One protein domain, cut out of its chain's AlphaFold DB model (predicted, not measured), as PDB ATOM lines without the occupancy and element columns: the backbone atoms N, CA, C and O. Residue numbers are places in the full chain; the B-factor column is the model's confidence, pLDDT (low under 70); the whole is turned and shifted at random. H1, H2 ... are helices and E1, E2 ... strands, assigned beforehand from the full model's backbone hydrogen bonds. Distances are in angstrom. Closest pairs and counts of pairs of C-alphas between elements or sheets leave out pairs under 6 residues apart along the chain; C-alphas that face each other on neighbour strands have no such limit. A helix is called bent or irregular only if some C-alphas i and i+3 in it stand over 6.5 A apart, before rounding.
ATOM      1  N   VAL A 103      32.508 -13.742 323.157       91.00
ATOM      2  CA  VAL A 103      31.908 -14.912 322.526       91.00
ATOM      3  C   VAL A 103      30.488 -15.051 323.058       91.00
ATOM      4  O   VAL A 103      30.271 -15.201 324.263       91.00
ATOM      5  N   VAL A 104      29.516 -14.979 322.156       91.94
ATOM      6  CA  VAL A 104      28.105 -15.218 322.448       91.94
ATOM      7  C   VAL A 104      27.674 -16.444 321.666       91.94
ATOM      8  O   VAL A 104      27.882 -16.526 320.463       91.94
ATOM      9  N   GLN A 105      27.073 -17.395 322.372       92.81
ATOM     10  CA  GLN A 105      26.516 -18.591 321.765       92.81
ATOM     11  C   GLN A 105      25.051 -18.325 321.439       92.81
ATOM     12  O   GLN A 105      24.269 -17.995 322.333       92.81
ATOM     13  N   LEU A 106      24.708 -18.431 320.161       92.75
ATOM     14  CA  LEU A 106      23.343 -18.363 319.669       92.75
ATOM     15  C   LEU A 106      22.674 -19.730 319.858       92.75
ATOM     16  O   LEU A 106      23.319 -20.755 319.604       92.75
ATOM     17  N   PRO A 107      21.412 -19.758 320.311       91.56
ATOM     18  CA  PRO A 107      20.693 -20.994 320.562       91.56
ATOM     19  C   PRO A 107      20.240 -21.667 319.256       91.56
ATOM     20  O   PRO A 107      20.167 -21.036 318.202       91.56
ATOM     21  N   ASN A 108      19.887 -22.949 319.354       89.69
ATOM     22  CA  ASN A 108      19.216 -23.720 318.300       89.69
ATOM     23  C   ASN A 108      17.695 -23.474 318.343       89.69
ATOM     24  O   ASN A 108      16.898 -24.400 318.483       89.69
ATOM     25  N   GLU A 109      17.298 -22.206 318.370       88.25
ATOM     26  CA  GLU A 109      15.898 -21.792 318.371       88.25
ATOM     27  C   GLU A 109      15.759 -20.399 317.736       88.25
ATOM     28  O   GLU A 109      16.747 -19.659 317.640       88.25
ATOM     29  N   PRO A 110      14.548 -20.012 317.294       90.38
ATOM     30  CA  PRO A 110      14.323 -18.699 316.712       90.38
ATOM     31  C   PRO A 110      14.639 -17.568 317.695       90.38
ATOM     32  O   PRO A 110      14.072 -17.491 318.785       90.38
ATOM     33  N   LEU A 111      15.489 -16.635 317.274       93.12
ATOM     34  CA  LEU A 111      15.759 -15.418 318.029       93.12
ATOM     35  C   LEU A 111      14.606 -14.418 317.844       93.12
ATOM     36  O   LEU A 111      14.261 -14.084 316.708       93.12
ATOM     37  N   PRO A 112      14.004 -13.898 318.927       92.88
ATOM     38  CA  PRO A 112      12.931 -12.923 318.812       92.88
ATOM     39  C   PRO A 112      13.468 -11.593 318.274       92.88
ATOM     40  O   PRO A 112      14.320 -10.958 318.901       92.88
ATOM     41  N   ALA A 113      12.922 -11.148 317.141       93.25
ATOM     42  CA  ALA A 113      13.181  -9.829 316.576       93.25
ATOM     43  C   ALA A 113      12.200  -8.792 317.148       93.25
ATOM     44  O   ALA A 113      10.983  -9.002 317.127       93.25
ATOM     45  N   LYS A 114      12.725  -7.686 317.681       95.19
ATOM     46  CA  LYS A 114      11.956  -6.596 318.304       95.19
ATOM     47  C   LYS A 114      12.550  -5.235 317.950       95.19
ATOM     48  O   LYS A 114      13.745  -5.136 317.667       95.19
ATOM     49  N   GLN A 115      11.742  -4.180 318.036       94.75
ATOM     50  CA  GLN A 115      12.262  -2.814 317.976       94.75
ATOM     51  C   GLN A 115      12.880  -2.437 319.320       94.75
ATOM     52  O   GLN A 115      12.401  -2.858 320.373       94.75
ATOM     53  N   ILE A 116      13.924  -1.611 319.296       94.88
ATOM     54  CA  ILE A 116      14.598  -1.166 320.523       94.88
ATOM     55  C   ILE A 116      13.625  -0.470 321.483       94.88
ATOM     56  O   ILE A 116      13.651  -0.762 322.678       94.88
ATOM     57  N   LYS A 117      12.717   0.367 320.965       94.81
ATOM     58  CA  LYS A 117      11.686   1.047 321.768       94.81
ATOM     59  C   LYS A 117      10.731   0.102 322.508       94.81
ATOM     60  O   LYS A 117      10.133   0.508 323.497       94.81
ATOM     61  N   ASP A 118      10.595  -1.141 322.043       95.88
ATOM     62  CA  ASP A 118       9.746  -2.159 322.678       95.88
ATOM     63  C   ASP A 118      10.488  -2.907 323.805       95.88
ATOM     64  O   ASP A 118       9.913  -3.752 324.492       95.88
ATOM     65  N   ILE A 119      11.787  -2.640 323.971       95.62
ATOM     66  CA  ILE A 119      12.671  -3.289 324.950       95.62
ATOM     67  C   ILE A 119      13.143  -2.277 325.997       95.62
ATOM     68  O   ILE A 119      13.245  -2.612 327.179       95.62
ATOM     69  N   ILE A 120      13.472  -1.065 325.551       95.12
ATOM     70  CA  ILE A 120      14.086   0.001 326.340       95.12
ATOM     71  C   ILE A 120      13.254   1.283 326.167       95.12
ATOM     72  O   ILE A 120      12.954   1.645 325.027       95.12
ATOM     73  N   PRO A 121      12.917   2.001 327.259       94.06
ATOM     74  CA  PRO A 121      12.264   3.306 327.173       94.06
ATOM     75  C   PRO A 121      13.050   4.288 326.297       94.06
ATOM     76  O   PRO A 121      14.270   4.394 326.413       94.06
ATOM     77  N   ILE A 122      12.347   5.028 325.434       93.31
ATOM     78  CA  ILE A 122      12.966   5.903 324.423       93.31
ATOM     79  C   ILE A 122      13.895   6.946 325.062       93.31
ATOM     80  O   ILE A 122      15.008   7.142 324.577       93.31
ATOM     81  N   ASP A 123      13.484   7.560 326.171       93.25
ATOM     82  CA  ASP A 123      14.270   8.604 326.843       93.25
ATOM     83  C   ASP A 123      15.606   8.062 327.388       93.25
ATOM     84  O   ASP A 123      16.660   8.694 327.267       93.25
ATOM     85  N   GLU A 124      15.594   6.837 327.921       92.12
ATOM     86  CA  GLU A 124      16.809   6.158 328.380       92.12
ATOM     87  C   GLU A 124      17.687   5.729 327.195       92.12
ATOM     88  O   GLU A 124      18.912   5.865 327.238       92.12
ATOM     89  N   TRP A 125      17.074   5.267 326.101       91.50
ATOM     90  CA  TRP A 125      17.794   4.906 324.881       91.50
ATOM     91  C   TRP A 125      18.560   6.093 324.289       91.50
ATOM     92  O   TRP A 125      19.762   5.980 324.036       91.50
ATOM     93  N   ILE A 126      17.892   7.238 324.123       88.81
ATOM     94  CA  ILE A 126      18.484   8.460 323.559       88.81
ATOM     95  C   ILE A 126      19.667   8.934 324.413       88.81
ATOM     96  O   ILE A 126      20.673   9.389 323.872       88.81
ATOM     97  N   THR A 127      19.599   8.753 325.734       87.12
ATOM     98  CA  THR A 127      20.699   9.096 326.648       87.12
ATOM     99  C   THR A 127      21.963   8.275 326.367       87.12
ATOM    100  O   THR A 127      23.079   8.795 326.421       87.12
ATOM    101  N   HIS A 128      21.819   6.988 326.041       84.44
ATOM    102  CA  HIS A 128      22.960   6.111 325.771       84.44
ATOM    103  C   HIS A 128      23.427   6.125 324.308       84.44
ATOM    104  O   HIS A 128      24.626   5.908 324.063       84.44
ATOM    105  N   PHE A 129      22.506   6.343 323.365       87.25
ATOM    106  CA  PHE A 129      22.709   6.225 321.918       87.25
ATOM    107  C   PHE A 129      21.890   7.279 321.143       87.25
ATOM    108  O   PHE A 129      20.969   6.925 320.407       87.25
ATOM    109  N   PRO A 130      22.237   8.575 321.242       82.25
ATOM    110  CA  PRO A 130      21.434   9.668 320.675       82.25
ATOM    111  C   PRO A 130      21.318   9.621 319.144       82.25
ATOM    112  O   PRO A 130      20.385  10.165 318.568       82.25
ATOM    113  N   ALA A 131      22.271   8.961 318.490       83.12
ATOM    114  CA  ALA A 131      22.373   8.850 317.042       83.12
ATOM    115  C   ALA A 131      21.687   7.601 316.460       83.12
ATOM    116  O   ALA A 131      21.610   7.464 315.243       83.12
ATOM    117  N   LEU A 132      21.251   6.656 317.303       86.00
ATOM    118  CA  LEU A 132      20.641   5.408 316.847       86.00
ATOM    119  C   LEU A 132      19.129   5.470 316.978       86.00
ATOM    120  O   LEU A 132      18.591   5.727 318.055       86.00
ATOM    121  N   SER A 133      18.433   5.152 315.890       89.25
ATOM    122  CA  SER A 133      16.977   5.153 315.882       89.25
ATOM    123  C   SER A 133      16.405   4.110 316.854       89.25
ATOM    124  O   SER A 133      16.784   2.934 316.783       89.25
ATOM    125  N   PRO A 134      15.428   4.477 317.703       91.06
ATOM    126  CA  PRO A 134      14.747   3.532 318.587       91.06
ATOM    127  C   PRO A 134      13.848   2.540 317.818       91.06
ATOM    128  O   PRO A 134      13.388   1.548 318.383       91.06
ATOM    129  N   ASN A 135      13.614   2.766 316.517       92.12
ATOM    130  CA  ASN A 135      12.903   1.836 315.632       92.12
ATOM    131  C   ASN A 135      13.808   0.739 315.044       92.12
ATOM    132  O   ASN A 135      13.309  -0.153 314.354       92.12
ATOM    133  N   THR A 136      15.118   0.792 315.308       91.88
ATOM    134  CA  THR A 136      16.069  -0.236 314.870       91.88
ATOM    135  C   THR A 136      15.616  -1.610 315.351       91.88
ATOM    136  O   THR A 136      15.229  -1.786 316.506       91.88
ATOM    137  N   GLN A 137      15.660  -2.586 314.449       93.69
ATOM    138  CA  GLN A 137      15.285  -3.965 314.735       93.69
ATOM    139  C   GLN A 137      16.493  -4.734 315.270       93.69
ATOM    140  O   GLN A 137      17.572  -4.734 314.664       93.69
ATOM    141  N   VAL A 138      16.295  -5.418 316.392       95.75
ATOM    142  CA  VAL A 138      17.313  -6.226 317.064       95.75
ATOM    143  C   VAL A 138      16.765  -7.615 317.377       95.75
ATOM    144  O   VAL A 138      15.605  -7.774 317.751       95.75
ATOM    145  N   ASN A 139      17.618  -8.626 317.254       96.25
ATOM    146  CA  ASN A 139      17.388  -9.944 317.826       96.25
ATOM    147  C   ASN A 139      17.792  -9.908 319.306       96.25
ATOM    148  O   ASN A 139      18.860  -9.391 319.645       96.25
ATOM    149  N   VAL A 140      16.932 -10.428 320.181       96.44
ATOM    150  CA  VAL A 140      17.115 -10.352 321.637       96.44
ATOM    151  C   VAL A 140      17.528 -11.708 322.193       96.44
ATOM    152  O   VAL A 140      16.814 -12.692 322.025       96.44
ATOM    153  N   LEU A 141      18.649 -11.740 322.911       95.75
ATOM    154  CA  LEU A 141      19.148 -12.924 323.609       95.75
ATOM    155  C   LEU A 141      19.390 -12.587 325.082       95.75
ATOM    156  O   LEU A 141      20.119 -11.650 325.391       95.75
ATOM    157  N   VAL A 142      18.813 -13.356 326.004       93.69
ATOM    158  CA  VAL A 142      19.060 -13.190 327.444       93.69
ATOM    159  C   VAL A 142      20.075 -14.234 327.892       93.69
ATOM    160  O   VAL A 142      19.817 -15.429 327.790       93.69
ATOM    161  N   LYS A 143      21.232 -13.785 328.386       88.25
ATOM    162  CA  LYS A 143      22.323 -14.654 328.836       88.25
ATOM    163  C   LYS A 143      23.015 -14.054 330.057       88.25
ATOM    164  O   LYS A 143      23.321 -12.867 330.060       88.25
ATOM    165  N   ASP A 144      23.257 -14.857 331.092       88.00
ATOM    166  CA  ASP A 144      24.013 -14.460 332.292       88.00
ATOM    167  C   ASP A 144      23.529 -13.129 332.917       88.00
ATOM    168  O   ASP A 144      24.310 -12.214 333.188       88.00
ATOM    169  N   ASN A 145      22.207 -12.982 333.095       90.50
ATOM    170  CA  ASN A 145      21.541 -11.751 333.566       90.50
ATOM    171  C   ASN A 145      21.801 -10.494 332.709       90.50
ATOM    172  O   ASN A 145      21.590  -9.369 333.166       90.50
ATOM    173  N   THR A 146      22.239 -10.676 331.465       94.62
ATOM    174  CA  THR A 146      22.481  -9.615 330.488       94.62
ATOM    175  C   THR A 146      21.597  -9.833 329.268       94.62
ATOM    176  O   THR A 146      21.534 -10.926 328.707       94.62
ATOM    177  N   THR A 147      20.903  -8.784 328.838       96.62
ATOM    178  CA  THR A 147      20.146  -8.798 327.584       96.62
ATOM    179  C   THR A 147      21.058  -8.334 326.451       96.62
ATOM    180  O   THR A 147      21.443  -7.167 326.385       96.62
ATOM    181  N   VAL A 148      21.422  -9.250 325.565       96.62
ATOM    182  CA  VAL A 148      22.208  -8.980 324.361       96.62
ATOM    183  C   VAL A 148      21.260  -8.570 323.236       96.62
ATOM    184  O   VAL A 148      20.317  -9.289 322.906       96.62
ATOM    185  N   LEU A 149      21.516  -7.401 322.657       96.12
ATOM    186  CA  LEU A 149      20.772  -6.830 321.541       96.12
ATOM    187  C   LEU A 149      21.642  -6.936 320.287       96.12
ATOM    188  O   LEU A 149      22.698  -6.307 320.209       96.12
ATOM    189  N   LEU A 150      21.210  -7.746 319.324       95.06
ATOM    190  CA  LEU A 150      21.931  -8.035 318.085       95.06
ATOM    191  C   LEU A 150      21.217  -7.354 316.906       95.06
ATOM    192  O   LEU A 150      20.179  -7.861 316.474       95.06
ATOM    193  N   PRO A 151      21.713  -6.225 316.365       94.00
ATOM    194  CA  PRO A 151      21.079  -5.571 315.224       94.00
ATOM    195  C   PRO A 151      20.880  -6.531 314.051       94.00
ATOM    196  O   PRO A 151      21.820  -7.203 313.615       94.00
ATOM    197  N   CYS A 152      19.655  -6.585 313.520       93.56
ATOM    198  CA  CYS A 152      19.295  -7.502 312.435       93.56
ATOM    199  C   CYS A 152      20.186  -7.311 311.202       93.56
ATOM    200  O   CYS A 152      20.565  -8.288 310.559       93.56
ATOM    201  N   PHE A 153      20.549  -6.063 310.888       90.50
ATOM    202  CA  PHE A 153      21.467  -5.768 309.793       90.50
ATOM    203  C   PHE A 153      22.867  -6.339 310.033       90.50
ATOM    204  O   PHE A 153      23.392  -7.001 309.146       90.50
ATOM    205  N   GLU A 154      23.461  -6.132 311.213       90.06
ATOM    206  CA  GLU A 154      24.808  -6.642 311.512       90.06
ATOM    207  C   GLU A 154      24.853  -8.170 311.471       90.06
ATOM    208  O   GLU A 154      25.805  -8.749 310.950       90.06
ATOM    209  N   MET A 155      23.785  -8.824 311.930       92.50
ATOM    210  CA  MET A 155      23.617 -10.265 311.771       92.50
ATOM    211  C   MET A 155      23.539 -10.649 310.285       92.50
ATOM    212  O   MET A 155      24.316 -11.486 309.827       92.50
ATOM    213  N   LEU A 156      22.667 -10.019 309.486       90.06
ATOM    214  CA  LEU A 156      22.582 -10.321 308.049       90.06
ATOM    215  C   LEU A 156      23.916 -10.078 307.340       90.06
ATOM    216  O   LEU A 156      24.316 -10.863 306.485       90.06
ATOM    217  N   ARG A 157      24.641  -9.028 307.722       88.25
ATOM    218  CA  ARG A 157      25.953  -8.715 307.171       88.25
ATOM    219  C   ARG A 157      26.976  -9.794 307.497       88.25
ATOM    220  O   ARG A 157      27.675 -10.239 306.590       88.25
ATOM    221  N   ALA A 158      27.065 -10.204 308.760       87.31
ATOM    222  CA  ALA A 158      28.024 -11.204 309.217       87.31
ATOM    223  C   ALA A 158      27.746 -12.599 308.639       87.31
ATOM    224  O   ALA A 158      28.686 -13.317 308.314       87.31
ATOM    225  N   PHE A 159      26.470 -12.967 308.488       87.44
ATOM    226  CA  PHE A 159      26.087 -14.284 307.986       87.44
ATOM    227  C   PHE A 159      25.969 -14.335 306.460       87.44
ATOM    228  O   PHE A 159      26.385 -15.320 305.874       87.44
ATOM    229  N   TYR A 160      25.424 -13.315 305.793       84.50
ATOM    230  CA  TYR A 160      25.039 -13.398 304.374       84.50
ATOM    231  C   TYR A 160      25.843 -12.469 303.459       84.50
ATOM    232  O   TYR A 160      26.003 -12.775 302.277       84.50
ATOM    233  N   PHE A 161      26.325 -11.323 303.957       77.25
ATOM    234  CA  PHE A 161      26.903 -10.262 303.110       77.25
ATOM    235  C   PHE A 161      28.424 -10.128 303.230       77.25
ATOM    236  O   PHE A 161      28.982  -9.125 302.784       77.25
ATOM    237  N   GLU A 162      29.092 -11.127 303.813       67.25
ATOM    238  CA  GLU A 162      30.531 -11.111 304.096       67.25
ATOM    239  C   GLU A 162      31.384 -10.849 302.840       67.25
ATOM    240  O   GLU A 162      32.380 -10.135 302.918       67.25
ATOM    241  N   GLU A 163      30.952 -11.339 301.669       58.00
ATOM    242  CA  GLU A 163      31.647 -11.160 300.393       58.00
ATOM    243  C   GLU A 163      30.686 -10.769 299.253       58.00
ATOM    244  O   GLU A 163      29.999 -11.601 298.663       58.00
ATOM    245  N   SER A 164      30.753  -9.496 298.852       56.56
ATOM    246  CA  SER A 164      30.372  -8.932 297.547       56.56
ATOM    247  C   SER A 164      29.005  -8.253 297.377       56.56
ATOM    248  O   SER A 164      27.926  -8.800 297.613       56.56
ATOM    249  N   ALA A 165      29.093  -7.099 296.708       59.97
ATOM    250  CA  ALA A 165      28.039  -6.474 295.914       59.97
ATOM    251  C   ALA A 165      27.289  -7.458 294.997       59.97
ATOM    252  O   ALA A 165      26.145  -7.204 294.644       59.97
ATOM    253  N   LYS A 166      27.921  -8.572 294.589       61.06
ATOM    254  CA  LYS A 166      27.349  -9.552 293.654       61.06
ATOM    255  C   LYS A 166      26.367 -10.500 294.333       61.06
ATOM    256  O   LYS A 166      25.331 -10.779 293.739       61.06
ATOM    257  N   ILE A 167      26.660 -10.964 295.555       63.28
ATOM    258  CA  ILE A 167      25.669 -11.705 296.351       63.28
ATOM    259  C   ILE A 167      24.484 -10.788 296.599       63.28
ATOM    260  O   ILE A 167      23.362 -11.176 296.314       63.28
ATOM    261  N   LEU A 168      24.730  -9.555 297.043       64.88
ATOM    262  CA  LEU A 168      23.671  -8.576 297.283       64.88
ATOM    263  C   LEU A 168      22.840  -8.332 296.016       64.88
ATOM    264  O   LEU A 168      21.623  -8.480 296.054       64.88
ATOM    265  N   ALA A 169      23.479  -8.069 294.874       61.78
ATOM    266  CA  ALA A 169      22.793  -7.911 293.593       61.78
ATOM    267  C   ALA A 169      21.944  -9.138 293.234       61.78
ATOM    268  O   ALA A 169      20.805  -8.981 292.811       61.78
ATOM    269  N   PHE A 170      22.458 -10.352 293.448       62.31
ATOM    270  CA  PHE A 170      21.679 -11.570 293.251       62.31
ATOM    271  C   PHE A 170      20.482 -11.652 294.209       62.31
ATOM    272  O   PHE A 170      19.357 -11.857 293.756       62.31
ATOM    273  N   LEU A 171      20.697 -11.444 295.506       63.56
ATOM    274  CA  LEU A 171      19.645 -11.508 296.520       63.56
ATOM    275  C   LEU A 171      18.525 -10.494 296.254       63.56
ATOM    276  O   LEU A 171      17.359 -10.792 296.498       63.56
ATOM    277  N   PHE A 172      18.855  -9.338 295.677       61.22
ATOM    278  CA  PHE A 172      17.881  -8.329 295.260       61.22
ATOM    279  C   PHE A 172      17.325  -8.526 293.834       61.22
ATOM    280  O   PHE A 172      16.337  -7.883 293.485       61.22
ATOM    281  N   SER A 173      17.892  -9.423 293.016       55.25
ATOM    282  CA  SER A 173      17.500  -9.636 291.607       55.25
ATOM    283  C   SER A 173      16.216 -10.448 291.394       55.25
ATOM    284  O   SER A 173      15.790 -10.607 290.255       55.25
ATOM    285  N   GLN A 174      15.612 -10.991 292.459       53.91
ATOM    286  CA  GLN A 174      14.461 -11.915 292.412       53.91
ATOM    287  C   GLN A 174      14.710 -13.245 291.672       53.91
ATOM    288  O   GLN A 174      13.799 -14.068 291.568       53.91
ATOM    289  N   LEU A 175      15.927 -13.497 291.186       52.47
ATOM    290  CA  LEU A 175      16.288 -14.780 290.593       52.47
ATOM    291  C   LEU A 175      16.230 -15.888 291.650       52.47
ATOM    292  O   LEU A 175      16.637 -15.701 292.799       52.47
ATOM    293  N   SER A 176      15.752 -17.073 291.262       61.19
ATOM    294  CA  SER A 176      15.793 -18.217 292.170       61.19
ATOM    295  C   SER A 176      17.242 -18.631 292.415       61.19
ATOM    296  O   SER A 176      18.067 -18.648 291.499       61.19
ATOM    297  N   ILE A 177      17.552 -19.057 293.635       62.62
ATOM    298  CA  ILE A 177      18.893 -19.565 293.940       62.62
ATOM    299  C   ILE A 177      19.258 -20.820 293.149       62.62
ATOM    300  O   ILE A 177      20.411 -21.000 292.761       62.62
ATOM    301  N   SER A 178      18.254 -21.620 292.791       62.09
ATOM    302  CA  SER A 178      18.406 -22.765 291.895       62.09
ATOM    303  C   SER A 178      18.825 -22.389 290.469       62.09
ATOM    304  O   SER A 178      19.293 -23.256 289.738       62.09
ATOM    305  N   SER A 179      18.680 -21.121 290.074       57.84
ATOM    306  CA  SER A 179      19.182 -20.610 288.790       57.84
ATOM    307  C   SER A 179      20.683 -20.311 288.833       57.84
ATOM    308  O   SER A 179      21.329 -20.250 287.791       57.84
ATOM    309  N   LEU A 180      21.254 -20.124 290.027       61.47
ATOM    310  CA  LEU A 180      22.676 -19.833 290.205       61.47
ATOM    311  C   LEU A 180      23.497 -21.043 290.613       61.47
ATOM    312  O   LEU A 180      24.686 -21.103 290.296       61.47
ATOM    313  N   ALA A 181      22.904 -21.968 291.358       67.69
ATOM    314  CA  ALA A 181      23.621 -23.122 291.852       67.69
ATOM    315  C   ALA A 181      22.693 -24.311 292.112       67.69
ATOM    316  O   ALA A 181      21.496 -24.165 292.351       67.69
ATOM    317  N   ARG A 182      23.278 -25.509 292.086       66.44
ATOM    318  CA  ARG A 182      22.603 -26.773 292.396       66.44
ATOM    319  C   ARG A 182      23.448 -27.590 293.362       66.44
ATOM    320  O   ARG A 182      24.671 -27.650 293.227       66.44
ATOM    321  N   VAL A 183      22.789 -28.250 294.310       73.44
ATOM    322  CA  VAL A 183      23.433 -29.222 295.197       73.44
ATOM    323  C   VAL A 183      23.607 -30.540 294.447       73.44
ATOM    324  O   VAL A 183      22.653 -31.070 293.886       73.44
ATOM    325  N   ILE A 184      24.839 -31.047 294.414       73.81
ATOM    326  CA  ILE A 184      25.183 -32.376 293.886       73.81
ATOM    327  C   ILE A 184      25.185 -33.389 295.035       73.81
ATOM    328  O   ILE A 184      24.699 -34.502 294.883       73.81
ATOM    329  N   ILE A 185      25.755 -33.005 296.181       69.81
ATOM    330  CA  ILE A 185      25.832 -33.836 297.387       69.81
ATOM    331  C   ILE A 185      25.452 -32.967 298.583       69.81
ATOM    332  O   ILE A 185      26.097 -31.944 298.827       69.81
ATOM    333  N   TYR A 186      24.420 -33.389 299.313       83.56
ATOM    334  CA  TYR A 186      24.022 -32.792 300.587       83.56
ATOM    335  C   TYR A 186      24.973 -33.236 301.708       83.56
ATOM    336  O   TYR A 186      25.437 -34.378 301.674       83.56
ATOM    337  N   PRO A 187      25.270 -32.380 302.702       83.94
ATOM    338  CA  PRO A 187      26.049 -32.791 303.862       83.94
ATOM    339  C   PRO A 187      25.235 -33.769 304.718       83.94
ATOM    340  O   PRO A 187      24.091 -33.498 305.068       83.94
ATOM    341  N   THR A 188      25.829 -34.911 305.054       84.75
ATOM    342  CA  THR A 188      25.232 -35.943 305.911       84.75
ATOM    343  C   THR A 188      26.289 -36.498 306.859       84.75
ATOM    344  O   THR A 188      27.486 -36.430 306.573       84.75
ATOM    345  N   GLU A 189      25.878 -37.122 307.963       86.19
ATOM    346  CA  GLU A 189      26.822 -37.814 308.854       86.19
ATOM    347  C   GLU A 189      27.637 -38.876 308.094       86.19
ATOM    348  O   GLU A 189      28.860 -38.951 308.223       86.19
ATOM    349  N   SER A 190      26.978 -39.625 307.199       80.88
ATOM    350  CA  SER A 190      27.600 -40.675 306.378       80.88
ATOM    351  C   SER A 190      28.694 -40.173 305.431       80.88
ATOM    352  O   SER A 190      29.559 -40.953 305.034       80.88
ATOM    353  N   ASN A 191      28.693 -38.884 305.078       77.56
ATOM    354  CA  ASN A 191      29.743 -38.271 304.267       77.56
ATOM    355  C   ASN A 191      30.627 -37.292 305.053       77.56
ATOM    356  O   ASN A 191      31.390 -36.541 304.440       77.56
ATOM    357  N   SER A 192      30.566 -37.338 306.390       86.94
ATOM    358  CA  SER A 192      31.282 -36.433 307.297       86.94
ATOM    359  C   SER A 192      30.985 -34.960 306.995       86.94
ATOM    360  O   SER A 192      31.910 -34.161 306.832       86.94
ATOM    361  N   HIS A 193      29.701 -34.635 306.816       87.81
ATOM    362  CA  HIS A 193      29.193 -33.289 306.534       87.81
ATOM    363  C   HIS A 193      29.888 -32.596 305.350       87.81
ATOM    364  O   HIS A 193      30.149 -31.391 305.358       87.81
ATOM    365  N   ARG A 194      30.207 -33.356 304.297       84.31
ATOM    366  CA  ARG A 194      30.781 -32.825 303.055       84.31
ATOM    367  C   ARG A 194      29.663 -32.434 302.099       84.31
ATOM    368  O   ARG A 194      28.878 -33.277 301.677       84.31
ATOM    369  N   ALA A 195      29.651 -31.175 301.683       82.44
ATOM    370  CA  ALA A 195      28.750 -30.684 300.651       82.44
ATOM    371  C   ALA A 195      29.466 -30.589 299.299       82.44
ATOM    372  O   ALA A 195      30.649 -30.232 299.215       82.44
ATOM    373  N   ARG A 196      28.735 -30.868 298.217       78.56
ATOM    374  CA  ARG A 196      29.193 -30.601 296.851       78.56
ATOM    375  C   ARG A 196      28.141 -29.829 296.083       78.56
ATOM    376  O   ARG A 196      27.009 -30.292 295.984       78.56
ATOM    377  N   ILE A 197      28.531 -28.715 295.474       74.19
ATOM    378  CA  ILE A 197      27.628 -27.895 294.663       74.19
ATOM    379  C   ILE A 197      28.214 -27.574 293.285       74.19
ATOM    380  O   ILE A 197      29.422 -27.673 293.050       74.19
ATOM    381  N   CYS A 198      27.340 -27.183 292.368       67.81
ATOM    382  CA  CYS A 198      27.687 -26.644 291.060       67.81
ATOM    383  C   CYS A 198      27.183 -25.208 290.962       67.81
ATOM    384  O   CYS A 198      26.062 -24.949 291.394       67.81
ATOM    385  N   ILE A 199      27.986 -24.287 290.423       67.25
ATOM    386  CA  ILE A 199      27.696 -22.845 290.459       67.25
ATOM    387  C   ILE A 199      27.891 -22.228 289.083       67.25
ATOM    388  O   ILE A 199      28.955 -22.365 288.485       67.25
ATOM    389  N   ALA A 200      26.887 -21.495 288.611       59.91
ATOM    390  CA  ALA A 200      26.853 -20.901 287.280       59.91
ATOM    391  C   ALA A 200      27.745 -19.664 287.095       59.91
ATOM    392  O   ALA A 200      27.937 -19.199 285.975       59.91
ATOM    393  N   ALA A 201      28.324 -19.133 288.171       60.22
ATOM    394  CA  ALA A 201      29.127 -17.918 288.138       60.22
ATOM    395  C   ALA A 201      30.633 -18.209 288.261       60.22
ATOM    396  O   ALA A 201      31.115 -18.678 289.291       60.22
ATOM    397  N   LYS A 202      31.392 -17.826 287.226       59.06
ATOM    398  CA  LYS A 202      32.857 -17.990 287.126       59.06
ATOM    399  C   LYS A 202      33.671 -17.082 288.070       59.06
ATOM    400  O   LYS A 202      34.875 -17.259 288.213       59.06
ATOM    401  N   HIS A 203      33.042 -16.084 288.694       64.50
ATOM    402  CA  HIS A 203      33.735 -14.999 289.409       64.50
ATOM    403  C   HIS A 203      33.281 -14.812 290.863       64.50
ATOM    404  O   HIS A 203      33.343 -13.692 291.378       64.50
ATOM    405  N   LEU A 204      32.779 -15.868 291.504       68.06
ATOM    406  CA  LEU A 204      32.438 -15.831 292.926       68.06
ATOM    407  C   LEU A 204      33.633 -16.265 293.776       68.06
ATOM    408  O   LEU A 204      34.257 -17.291 293.506       68.06
ATOM    409  N   GLY A 205      33.934 -15.475 294.809       72.81
ATOM    410  CA  GLY A 205      34.903 -15.843 295.839       72.81
ATOM    411  C   GLY A 205      34.398 -17.002 296.702       72.81
ATOM    412  O   GLY A 205      33.201 -17.292 296.743       72.81
ATOM    413  N   THR A 206      35.304 -17.671 297.414       80.06
ATOM    414  CA  THR A 206      34.977 -18.870 298.202       80.06
ATOM    415  C   THR A 206      33.925 -18.613 299.287       80.06
ATOM    416  O   THR A 206      33.051 -19.456 299.468       80.06
ATOM    417  N   SER A 207      33.941 -17.468 299.977       79.94
ATOM    418  CA  SER A 207      32.917 -17.164 300.993       79.94
ATOM    419  C   SER A 207      31.539 -16.956 300.359       79.94
ATOM    420  O   SER A 207      30.548 -17.480 300.859       79.94
ATOM    421  N   ALA A 208      31.474 -16.311 299.190       78.88
ATOM    422  CA  ALA A 208      30.220 -16.154 298.455       78.88
ATOM    423  C   ALA A 208      29.610 -17.492 298.034       78.88
ATOM    424  O   ALA A 208      28.405 -17.718 298.136       78.88
ATOM    425  N   VAL A 209      30.473 -18.403 297.600       82.31
ATOM    426  CA  VAL A 209      30.099 -19.773 297.272       82.31
ATOM    427  C   VAL A 209      29.545 -20.514 298.494       82.31
ATOM    428  O   VAL A 209      28.560 -21.238 298.359       82.31
ATOM    429  N   ARG A 210      30.122 -20.314 299.686       87.75
ATOM    430  CA  ARG A 210      29.622 -20.918 300.931       87.75
ATOM    431  C   ARG A 210      28.236 -20.405 301.314       87.75
ATOM    432  O   ARG A 210      27.376 -21.224 301.609       87.75
ATOM    433  N   VAL A 211      27.996 -19.096 301.229       87.06
ATOM    434  CA  VAL A 211      26.667 -18.506 301.483       87.06
ATOM    435  C   VAL A 211      25.620 -19.076 300.522       87.06
ATOM    436  O   VAL A 211      24.544 -19.483 300.948       87.06
ATOM    437  N   ILE A 212      25.937 -19.166 299.226       83.00
ATOM    438  CA  ILE A 212      25.027 -19.757 298.231       83.00
ATOM    439  C   ILE A 212      24.770 -21.240 298.522       83.00
ATOM    440  O   ILE A 212      23.636 -21.695 298.398       83.00
ATOM    441  N   ALA A 213      25.805 -21.993 298.904       87.00
ATOM    442  CA  ALA A 213      25.657 -23.392 299.290       87.00
ATOM    443  C   ALA A 213      24.694 -23.537 300.471       87.00
ATOM    444  O   ALA A 213      23.775 -24.348 300.416       87.00
ATOM    445  N   GLU A 214      24.874 -22.717 301.503       89.62
ATOM    446  CA  GLU A 214      24.043 -22.747 302.701       89.62
ATOM    447  C   GLU A 214      22.585 -22.407 302.394       89.62
ATOM    448  O   GLU A 214      21.690 -23.142 302.792       89.62
ATOM    449  N   LEU A 215      22.335 -21.370 301.589       84.62
ATOM    450  CA  LEU A 215      20.986 -21.011 301.138       84.62
ATOM    451  C   LEU A 215      20.285 -22.122 300.335       84.62
ATOM    452  O   LEU A 215      19.059 -22.132 300.256       84.62
ATOM    453  N   LEU A 216      21.035 -23.030 299.703       80.56
ATOM    454  CA  LEU A 216      20.478 -24.188 298.994       80.56
ATOM    455  C   LEU A 216      20.245 -25.401 299.898       80.56
ATOM    456  O   LEU A 216      19.380 -26.225 299.597       80.56
ATOM    457  N   ILE A 217      21.068 -25.556 300.932       84.19
ATOM    458  CA  ILE A 217      21.121 -26.754 301.775       84.19
ATOM    459  C   ILE A 217      20.236 -26.591 303.010       84.19
ATOM    460  O   ILE A 217      19.550 -27.541 303.380       84.19
ATOM    461  N   ASN A 218      20.243 -25.409 303.625       88.06
ATOM    462  CA  ASN A 218      19.613 -25.134 304.907       88.06
ATOM    463  C   ASN A 218      18.325 -24.306 304.725       88.06
ATOM    464  O   ASN A 218      18.387 -23.108 304.412       88.06
ATOM    465  N   PRO A 219      17.139 -24.910 304.945       85.00
ATOM    466  CA  PRO A 219      15.868 -24.210 304.808       85.00
ATOM    467  C   PRO A 219      15.738 -23.018 305.756       85.00
ATOM    468  O   PRO A 219      15.217 -21.984 305.344       85.00
ATOM    469  N   ASN A 220      16.222 -23.122 307.000       86.81
ATOM    470  CA  ASN A 220      16.107 -22.041 307.982       86.81
ATOM    471  C   ASN A 220      16.917 -20.814 307.548       86.81
ATOM    472  O   ASN A 220      16.402 -19.696 307.566       86.81
ATOM    473  N   TYR A 221      18.135 -21.039 307.054       87.25
ATOM    474  CA  TYR A 221      18.994 -19.990 306.508       87.25
ATOM    475  C   TYR A 221      18.340 -19.292 305.297       87.25
ATOM    476  O   TYR A 221      18.292 -18.062 305.206       87.25
ATOM    477  N   TYR A 222      17.721 -20.060 304.394       83.12
ATOM    478  CA  TYR A 222      16.931 -19.499 303.292       83.12
ATOM    479  C   TYR A 222      15.697 -18.716 303.776       83.12
ATOM    480  O   TYR A 222      15.405 -17.632 303.260       83.12
ATOM    481  N   HIS A 223      14.976 -19.230 304.775       84.94
ATOM    482  CA  HIS A 223      13.784 -18.592 305.333       84.94
ATOM    483  C   HIS A 223      14.090 -17.253 306.004       84.94
ATOM    484  O   HIS A 223      13.363 -16.290 305.748       84.94
ATOM    485  N   THR A 224      15.164 -17.154 306.795       88.00
ATOM    486  CA  THR A 224      15.603 -15.895 307.419       88.00
ATOM    487  C   THR A 224      15.828 -14.813 306.367       88.00
ATOM    488  O   THR A 224      15.297 -13.703 306.483       88.00
ATOM    489  N   LEU A 225      16.561 -15.140 305.301       83.88
ATOM    490  CA  LEU A 225      16.849 -14.180 304.245       83.88
ATOM    491  C   LEU A 225      15.604 -13.809 303.438       83.88
ATOM    492  O   LEU A 225      15.356 -12.630 303.179       83.88
ATOM    493  N   ARG A 226      14.787 -14.800 303.069       80.00
ATOM    494  CA  ARG A 226      13.537 -14.562 302.340       80.00
ATOM    495  C   ARG A 226      12.569 -13.707 303.154       80.00
ATOM    496  O   ARG A 226      11.917 -12.844 302.576       80.00
ATOM    497  N   HIS A 227      12.489 -13.907 304.469       83.56
ATOM    498  CA  HIS A 227      11.703 -13.055 305.358       83.56
ATOM    499  C   HIS A 227      12.186 -11.603 305.299       83.56
ATOM    500  O   HIS A 227      11.378 -10.708 305.051       83.56
ATOM    501  N   ALA A 228      13.495 -11.373 305.446       83.19
ATOM    502  CA  ALA A 228      14.078 -10.032 305.393       83.19
ATOM    503  C   ALA A 228      13.797  -9.321 304.057       83.19
ATOM    504  O   ALA A 228      13.368  -8.165 304.041       83.19
ATOM    505  N   LEU A 229      13.974 -10.026 302.936       78.12
ATOM    506  CA  LEU A 229      13.707  -9.489 301.599       78.12
ATOM    507  C   LEU A 229      12.210  -9.250 301.356       78.12
ATOM    508  O   LEU A 229      11.836  -8.217 300.810       78.12
ATOM    509  N   ASN A 230      11.334 -10.165 301.783       74.62
ATOM    510  CA  ASN A 230       9.884 -10.009 301.636       74.62
ATOM    511  C   ASN A 230       9.357  -8.781 302.381       74.62
ATOM    512  O   ASN A 230       8.532  -8.058 301.830       74.62
ATOM    513  N   GLN A 231       9.836  -8.529 303.603       74.31
ATOM    514  CA  GLN A 231       9.458  -7.331 304.360       74.31
ATOM    515  C   GLN A 231       9.827  -6.063 303.590       74.31
ATOM    516  O   GLN A 231       9.002  -5.171 303.430       74.31
ATOM    517  N   LEU A 232      11.025  -6.034 303.010       72.25
ATOM    518  CA  LEU A 232      11.476  -4.936 302.166       72.25
ATOM    519  C   LEU A 232      10.594  -4.754 300.919       72.25
ATOM    520  O   LEU A 232      10.221  -3.629 300.586       72.25
ATOM    521  N   PHE A 233      10.209  -5.843 300.246       71.69
ATOM    522  CA  PHE A 233       9.294  -5.777 299.101       71.69
ATOM    523  C   PHE A 233       7.904  -5.263 299.492       71.69
ATOM    524  O   PHE A 233       7.321  -4.466 298.756       71.69
ATOM    525  N   ILE A 234       7.376  -5.690 300.642       72.06
ATOM    526  CA  ILE A 234       6.089  -5.221 301.171       72.06
ATOM    527  C   ILE A 234       6.168  -3.730 301.514       72.06
ATOM    528  O   ILE A 234       5.298  -2.971 301.090       72.06
ATOM    529  N   SER A 235       7.224  -3.292 302.203       70.94
ATOM    530  CA  SER A 235       7.455  -1.876 302.516       70.94
ATOM    531  C   SER A 235       7.525  -1.020 301.255       70.94
ATOM    532  O   SER A 235       6.856   0.011 301.182       70.94
ATOM    533  N   ARG A 236       8.236  -1.490 300.221       69.81
ATOM    534  CA  ARG A 236       8.300  -0.823 298.914       69.81
ATOM    535  C   ARG A 236       6.928  -0.738 298.244       69.81
ATOM    536  O   ARG A 236       6.566   0.319 297.746       69.81
ATOM    537  N   LYS A 237       6.157  -1.831 298.234       72.56
ATOM    538  CA  LYS A 237       4.803  -1.863 297.653       72.56
ATOM    539  C   LYS A 237       3.857  -0.876 298.345       72.56
ATOM    540  O   LYS A 237       2.988  -0.307 297.695       72.56
ATOM    541  N   ASN A 238       4.036  -0.684 299.648       75.44
ATOM    542  CA  ASN A 238       3.206   0.192 300.467       75.44
ATOM    543  C   ASN A 238       3.715   1.645 300.525       75.44
ATOM    544  O   ASN A 238       3.176   2.424 301.305       75.44
ATOM    545  N   ASN A 239       4.727   2.015 299.726       71.31
ATOM    546  CA  ASN A 239       5.351   3.346 299.723       71.31
ATOM    547  C   ASN A 239       5.805   3.809 301.120       71.31
ATOM    548  O   ASN A 239       5.662   4.975 301.483       71.31
ATOM    549  N   ILE A 240       6.329   2.883 301.925       77.00
ATOM    550  CA  ILE A 240       6.950   3.226 303.204       77.00
ATOM    551  C   ILE A 240       8.362   3.736 302.907       77.00
ATOM    552  O   ILE A 240       9.194   2.980 302.408       77.00
ATOM    553  N   ASN A 241       8.616   5.007 303.224       74.56
ATOM    554  CA  ASN A 241       9.896   5.662 302.935       74.56
ATOM    555  C   ASN A 241      11.051   5.111 303.779       74.56
ATOM    556  O   ASN A 241      12.146   4.940 303.250       74.56
ATOM    557  N   ASP A 242      10.788   4.776 305.046       82.00
ATOM    558  CA  ASP A 242      11.803   4.298 305.986       82.00
ATOM    559  C   ASP A 242      11.480   2.874 306.425       82.00
ATOM    560  O   ASP A 242      10.463   2.617 307.080       82.00
ATOM    561  N   PHE A 243      12.356   1.930 306.100       85.50
ATOM    562  CA  PHE A 243      12.180   0.535 306.491       85.50
ATOM    563  C   PHE A 243      13.418  -0.004 307.196       85.50
ATOM    564  O   PHE A 243      14.534   0.001 306.682       85.50
ATOM    565  N   TYR A 244      13.194  -0.517 308.403       87.50
ATOM    566  CA  TYR A 244      14.221  -1.160 309.209       87.50
ATOM    567  C   TYR A 244      14.256  -2.650 308.893       87.50
ATOM    568  O   TYR A 244      13.218  -3.317 308.872       87.50
ATOM    569  N   ILE A 245      15.457  -3.181 308.675       87.12
ATOM    570  CA  ILE A 245      15.654  -4.600 308.367       87.12
ATOM    571  C   ILE A 245      15.137  -5.450 309.509       87.12
ATOM    572  O   ILE A 245      15.708  -5.441 310.592       87.12
ATOM    573  N   ASN A 246      14.117  -6.252 309.233       89.31
ATOM    574  CA  ASN A 246      13.633  -7.254 310.164       89.31
ATOM    575  C   ASN A 246      13.951  -8.657 309.640       89.31
ATOM    576  O   ASN A 246      13.490  -9.053 308.569       89.31
ATOM    577  N   ALA A 247      14.721  -9.417 310.408       90.25
ATOM    578  CA  ALA A 247      15.096 -10.781 310.078       90.25
ATOM    579  C   ALA A 247      14.923 -11.663 311.314       90.25
ATOM    580  O   ALA A 247      15.497 -11.382 312.368       90.25
ATOM    581  N   LEU A 248      14.139 -12.731 311.153       90.25
ATOM    582  CA  LEU A 248      13.985 -13.776 312.153       90.25
ATOM    583  C   LEU A 248      15.085 -14.812 311.929       90.25
ATOM    584  O   LEU A 248      15.038 -15.560 310.949       90.25
ATOM    585  N   PHE A 249      16.086 -14.824 312.803       91.81
ATOM    586  CA  PHE A 249      17.168 -15.799 312.728       91.81
ATOM    587  C   PHE A 249      16.744 -17.083 313.421       91.81
ATOM    588  O   PHE A 249      16.410 -17.066 314.602       91.81
ATOM    589  N   ASN A 250      16.762 -18.182 312.676       90.56
ATOM    590  CA  ASN A 250      16.557 -19.518 313.209       90.56
ATOM    591  C   ASN A 250      17.749 -20.370 312.786       90.56
ATOM    592  O   ASN A 250      18.013 -20.514 311.593       90.56
ATOM    593  N   PHE A 251      18.478 -20.893 313.758       86.19
ATOM    594  CA  PHE A 251      19.634 -21.739 313.513       86.19
ATOM    595  C   PHE A 251      19.263 -23.169 313.872       86.19
ATOM    596  O   PHE A 251      18.527 -23.377 314.825       86.19
ATOM    597  N   ASP A 252      19.753 -24.136 313.102       83.25
ATOM    598  CA  ASP A 252      19.560 -25.580 313.301       83.25
ATOM    599  C   ASP A 252      20.584 -26.193 314.275       83.25
ATOM    600  O   ASP A 252      20.576 -27.399 314.539       83.25
ATOM    601  N   LYS A 253      21.478 -25.358 314.813       86.38
ATOM    602  CA  LYS A 253      22.543 -25.726 315.742       86.38
ATOM    603  C   LYS A 253      22.992 -24.530 316.575       86.38
ATOM    604  O   LYS A 253      22.706 -23.382 316.247       86.38
ATOM    605  N   LEU A 254      23.752 -24.815 317.631       89.81
ATOM    606  CA  LEU A 254      24.439 -23.785 318.406       89.81
ATOM    607  C   LEU A 254      25.544 -23.140 317.566       89.81
ATOM    608  O   LEU A 254      26.326 -23.837 316.915       89.81
ATOM    609  N   ILE A 255      25.618 -21.811 317.603       90.19
ATOM    610  CA  ILE A 255      26.615 -21.043 316.853       90.19
ATOM    611  C   ILE A 255      27.307 -20.079 317.797       90.19
ATOM    612  O   ILE A 255      26.675 -19.196 318.368       90.19
ATOM    613  N   ASP A 256      28.622 -20.201 317.905       91.31
ATOM    614  CA  ASP A 256      29.426 -19.215 318.613       91.31
ATOM    615  C   ASP A 256      29.766 -18.066 317.665       91.31
ATOM    616  O   ASP A 256      30.458 -18.265 316.662       91.31
ATOM    617  N   ILE A 257      29.291 -16.868 317.998       92.00
ATOM    618  CA  ILE A 257      29.659 -15.623 317.327       92.00
ATOM    619  C   ILE A 257      30.554 -14.785 318.229       92.00
ATOM    620  O   ILE A 257      30.418 -14.783 319.455       92.00
ATOM    621  N   GLN A 258      31.460 -14.029 317.618       91.44
ATOM    622  CA  GLN A 258      32.205 -12.999 318.324       91.44
ATOM    623  C   GLN A 258      31.544 -11.650 318.073       91.44
ATOM    624  O   GLN A 258      31.342 -11.251 316.925       91.44
ATOM    625  N   ILE A 259      31.210 -10.950 319.150       91.75
ATOM    626  CA  ILE A 259      30.588  -9.635 319.079       91.75
ATOM    627  C   ILE A 259      31.441  -8.582 319.766       91.75
ATOM    628  O   ILE A 259      32.072  -8.811 320.802       91.75
ATOM    629  N   GLY A 260      31.410  -7.405 319.166       88.75
ATOM    630  CA  GLY A 260      31.866  -6.159 319.734       88.75
ATOM    631  C   GLY A 260      30.670  -5.284 320.068       88.75
ATOM    632  O   GLY A 260      29.773  -5.142 319.243       88.75
ATOM    633  N   GLY A 261      30.630  -4.684 321.254       88.62
ATOM    634  CA  GLY A 261      29.513  -3.832 321.636       88.62
ATOM    635  C   GLY A 261      29.787  -2.871 322.780       88.62
ATOM    636  O   GLY A 261      30.910  -2.778 323.286       88.62
ATOM    637  N   LYS A 262      28.727  -2.164 323.176       88.25
ATOM    638  CA  LYS A 262      28.690  -1.273 324.338       88.25
ATOM    639  C   LYS A 262      27.762  -1.862 325.394       88.25
ATOM    640  O   LYS A 262      26.610  -2.190 325.108       88.25
ATOM    641  N   GLU A 263      28.276  -1.971 326.613       91.00
ATOM    642  CA  GLU A 263      27.481  -2.331 327.783       91.00
ATOM    643  C   GLU A 263      26.864  -1.099 328.429       91.00
ATOM    644  O   GLU A 263      27.470  -0.024 328.460       91.00
ATOM    645  N   PHE A 264      25.659  -1.266 328.957       93.44
ATOM    646  CA  PHE A 264      24.952  -0.232 329.697       93.44
ATOM    647  C   PHE A 264      23.928  -0.863 330.645       93.44
ATOM    648  O   PHE A 264      23.607  -2.051 330.550       93.44
ATOM    649  N   VAL A 265      23.451  -0.070 331.603       94.56
ATOM    650  CA  VAL A 265      22.497  -0.506 332.623       94.56
ATOM    651  C   VAL A 265      21.309   0.437 332.608       94.56
ATOM    652  O   VAL A 265      21.490   1.643 332.715       94.56
ATOM    653  N   ILE A 266      20.114  -0.137 332.498       93.38
ATOM    654  CA  ILE A 266      18.829   0.570 332.482       93.38
ATOM    655  C   ILE A 266      17.921  -0.126 333.486       93.38
ATOM    656  O   ILE A 266      17.756  -1.345 333.425       93.38
ATOM    657  N   ASN A 267      17.367   0.622 334.442       90.44
ATOM    658  CA  ASN A 267      16.496   0.083 335.495       90.44
ATOM    659  C   ASN A 267      17.067  -1.176 336.185       90.44
ATOM    660  O   ASN A 267      16.386  -2.192 336.324       90.44
ATOM    661  N   ASN A 268      18.350  -1.131 336.572       91.38
ATOM    662  CA  ASN A 268      19.119  -2.242 337.165       91.38
ATOM    663  C   ASN A 268      19.264  -3.506 336.290       91.38
ATOM    664  O   ASN A 268      19.794  -4.517 336.755       91.38
ATOM    665  N   LYS A 269      18.847  -3.467 335.022       94.94
ATOM    666  CA  LYS A 269      19.057  -4.546 334.051       94.94
ATOM    667  C   LYS A 269      20.275  -4.239 333.194       94.94
ATOM    668  O   LYS A 269      20.457  -3.112 332.736       94.94
ATOM    669  N   LYS A 270      21.112  -5.253 332.979       96.19
ATOM    670  CA  LYS A 270      22.306  -5.148 332.138       96.19
ATOM    671  C   LYS A 270      21.943  -5.411 330.683       96.19
ATOM    672  O   LYS A 270      21.256  -6.388 330.378       96.19
ATOM    673  N   TYR A 271      22.463  -4.572 329.800       95.94
ATOM    674  CA  TYR A 271      22.301  -4.688 328.362       95.94
ATOM    675  C   TYR A 271      23.659  -4.650 327.669       95.94
ATOM    676  O   TYR A 271      24.579  -3.952 328.102       95.94
ATOM    677  N   LEU A 272      23.762  -5.384 326.567       94.06
ATOM    678  CA  LEU A 272      24.887  -5.329 325.643       94.06
ATOM    679  C   LEU A 272      24.338  -5.105 324.238       94.06
ATOM    680  O   LEU A 272      23.750  -6.014 323.657       94.06
ATOM    681  N   LEU A 273      24.541  -3.910 323.687       93.31
ATOM    682  CA  LEU A 273      24.261  -3.655 322.276       93.31
ATOM    683  C   LEU A 273      25.471  -4.090 321.457       93.31
ATOM    684  O   LEU A 273      26.541  -3.492 321.593       93.31
ATOM    685  N   ALA A 274      25.302  -5.101 320.607       92.06
ATOM    686  CA  ALA A 274      26.313  -5.447 319.619       92.06
ATOM    687  C   ALA A 274      26.384  -4.340 318.563       92.06
ATOM    688  O   ALA A 274      25.429  -4.090 317.834       92.06
ATOM    689  N   GLU A 275      27.527  -3.670 318.495       88.62
ATOM    690  CA  GLU A 275      27.852  -2.704 317.446       88.62
ATOM    691  C   GLU A 275      28.441  -3.422 316.229       88.62
ATOM    692  O   GLU A 275      28.238  -2.982 315.111       88.62
ATOM    693  N   SER A 276      29.140  -4.541 316.436       87.94
ATOM    694  CA  SER A 276      29.750  -5.340 315.374       87.94
ATOM    695  C   SER A 276      29.558  -6.822 315.657       87.94
ATOM    696  O   SER A 276      29.867  -7.293 316.754       87.94
ATOM    697  N   VAL A 277      29.128  -7.572 314.645       89.62
ATOM    698  CA  VAL A 277      29.151  -9.040 314.655       89.62
ATOM    699  C   VAL A 277      30.241  -9.510 313.703       89.62
ATOM    700  O   VAL A 277      30.260  -9.157 312.522       89.62
ATOM    701  N   LEU A 278      31.191 -10.276 314.220       85.81
ATOM    702  CA  LEU A 278      32.271 -10.800 313.404       85.81
ATOM    703  C   LEU A 278      31.791 -12.023 312.628       85.81
ATOM    704  O   LEU A 278      31.017 -12.815 313.175       85.81
ATOM    705  N   PRO A 279      32.235 -12.194 311.373       78.38
ATOM    706  CA  PRO A 279      31.919 -13.398 310.631       78.38
ATOM    707  C   PRO A 279      32.428 -14.630 311.379       78.38
ATOM    708  O   PRO A 279      33.564 -14.668 311.852       78.38
ATOM    709  N   ALA A 280      31.576 -15.640 311.488       74.38
ATOM    710  CA  ALA A 280      31.938 -16.941 312.030       74.38
ATOM    711  C   ALA A 280      31.891 -17.962 310.891       74.38
ATOM    712  O   ALA A 280      31.117 -17.806 309.969       74.38
ATOM    713  N   THR A 281      32.692 -19.022 310.893       71.62
ATOM    714  CA  THR A 281      32.604 -20.047 309.824       71.62
ATOM    715  C   THR A 281      31.880 -21.311 310.272       71.62
ATOM    716  O   THR A 281      31.643 -22.208 309.469       71.62
ATOM    717  N   ASN A 282      31.549 -21.400 311.559       75.19
ATOM    718  CA  ASN A 282      30.934 -22.558 312.205       75.19
ATOM    719  C   ASN A 282      29.414 -22.645 311.993       75.19
ATOM    720  O   ASN A 282      28.823 -23.628 312.426       75.19
ATOM    721  N   TYR A 283      28.776 -21.676 311.331       82.00
ATOM    722  CA  TYR A 283      27.326 -21.688 311.118       82.00
ATOM    723  C   TYR A 283      26.866 -22.505 309.907       82.00
ATOM    724  O   TYR A 283      25.702 -22.873 309.855       82.00
ATOM    725  N   TYR A 284      27.752 -22.840 308.966       89.38
ATOM    726  CA  TYR A 284      27.382 -23.625 307.783       89.38
ATOM    727  C   TYR A 284      27.020 -25.070 308.140       89.38
ATOM    728  O   TYR A 284      27.720 -25.688 308.946       89.38
ATOM    729  N   SER A 285      26.005 -25.664 307.512       89.44
ATOM    730  CA  SER A 285      25.617 -27.074 307.721       89.44
ATOM    731  C   SER A 285      26.643 -28.093 307.176       89.44
ATOM    732  O   SER A 285      26.402 -29.300 307.213       89.44
ATOM    733  N   PHE A 286      27.785 -27.637 306.653       89.19
ATOM    734  CA  PHE A 286      28.852 -28.467 306.092       89.19
ATOM    735  C   PHE A 286      30.235 -28.102 306.651       89.19
ATOM    736  O   PHE A 286      30.580 -26.929 306.792       89.19
ATOM    737  N   ASP A 287      31.083 -29.114 306.852       88.69
ATOM    738  CA  ASP A 287      32.479 -28.941 307.283       88.69
ATOM    739  C   ASP A 287      33.402 -28.640 306.097       88.69
ATOM    740  O   ASP A 287      34.380 -27.891 306.193       88.69
ATOM    741  N   LYS A 288      33.101 -29.245 304.941       87.88
ATOM    742  CA  LYS A 288      33.864 -29.077 303.700       87.88
ATOM    743  C   LYS A 288      32.921 -28.863 302.530       87.88
ATOM    744  O   LYS A 288      32.005 -29.652 302.316       87.88
ATOM    745  N   LEU A 289      33.211 -27.837 301.735       85.50
ATOM    746  CA  LEU A 289      32.482 -27.518 300.515       85.50
ATOM    747  C   LEU A 289      33.362 -27.755 299.292       85.50
ATOM    748  O   LEU A 289      34.391 -27.103 299.120       85.50
ATOM    749  N   PHE A 290      32.922 -28.650 298.417       78.88
ATOM    750  CA  PHE A 290      33.483 -28.810 297.083       78.88
ATOM    751  C   PHE A 290      32.570 -28.112 296.087       78.88
ATOM    752  O   PHE A 290      31.379 -28.405 296.026       78.88
ATOM    753  N   TYR A 291      33.112 -27.226 295.264       74.06
ATOM    754  CA  TYR A 291      32.311 -26.565 294.246       74.06
ATOM    755  C   TYR A 291      32.970 -26.616 292.880       74.06
ATOM    756  O   TYR A 291      34.193 -26.589 292.749       74.06
ATOM    757  N   HIS A 292      32.119 -26.710 291.864       68.31
ATOM    758  CA  HIS A 292      32.509 -26.678 290.461       68.31
ATOM    759  C   HIS A 292      31.914 -25.417 289.858       68.31
ATOM    760  O   HIS A 292      30.694 -25.241 289.865       68.31
TER     761      HIS A 292
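AT A GLANCE: This is residues 103 to 292 of the 574 residues of an uncharacterized protein of Hymenobacter sp (UniProt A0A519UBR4). What is the main picture? There are two lobes: a strongly twisted sheet of six strands folded back on itself, with H1 at its far end, and a small three-stranded sheet with H4 across one face. H2 is in the middle between the lobes, the long H5 makes a corner with H4, and H3 is near both H4 and H5. What is it built of? The printed part has 190 residues, with five named helices and nine named strands in the order E1 E2 H1 E3 E4 H2 H3 E5 E6 H4 H5 E7 E8 E9, of mixed class. The sheets, E1 E7 E8 E4 E3 E2 and E5 E6 E9, are both mixed. The whole is compact, with a radius of gyration of the C-alphas of 17.9 A and spans of 54 by 41 by 24 A.

IN THESE COORDINATES: Where is the large sheet? Its strands are E1, residues 103 to 106, E7, 255 to 266, E8, 269 to 277, E4, 146 to 151, E3, 137 to 143, and E2, 113 to 115. E1 begins at C-alpha 103 (31.908, -14.912, 322.526); E7 is 27.8 A long and bends by 77 degrees at residue 260. Where is the rest? E5 is residues 181 to 185, E6 194 to 199, and E9 288 to 292, ending at C-alpha 292 (32.509, -26.678, 290.461). The helices are H1, 122 to 128, H2, 152 to 160, H3, 165 to 172, H4, 206 to 217, and H5, 219 to 237, 25.9 A long.

HOW THE PARTS SIT: How does the large sheet fold? It is a folded sheet, bent into two leaves that face each other: E1 and E7 face E4, E3 and E2, with E8 as the hinge. E7 and E8, a hairpin, have N 262 and O 273 at 3.0 A; parallel E8 and E4 have N 149 and O 272 at 2.8 A. What is on it? H2 is on it at a height over the sheet of 8.3 A, with the C-alphas of Glu 154 and Val 277 its closest to E8, 5.9 A apart; H1 only grazes it with residues 124 to 128. What of the other lobe? H4 on one face of E5, E6 and E9 makes two layers, a helix over a sheet, running across the strands at 77 degrees to E6 on the local plane; its closest C-alphas to E6 are Ala 213 and Ile 197, 6.8 A apart. Parallel E6 and E9 have N 197 and O 290 at 2.9 A, and the hairpin E5 and E6 has N 184 and O 196 at 2.8 A. How do the helices stand? H4 and H5 touch only at the corner, about perpendicular at 86 degrees, the closest C-alphas being those of Leu 215 and Tyr 222, 4.8 A apart. In H1, H2, H3, H4 and H5 every O i to N i+4 pair is within hydrogen-bond range.

THE WHOLE: How large is it? The two C-alphas farthest apart, those of Asp 123 and Ser 190, are 55.0 A apart. Is it continuous? The printed part has no cut, and its one long link, H5 to E7, has 17 residues. Where is confidence low? The mean pLDDT of the printed part is 83.0, and 31 residues are under 70, among them 162 to 182 and 198 to 204.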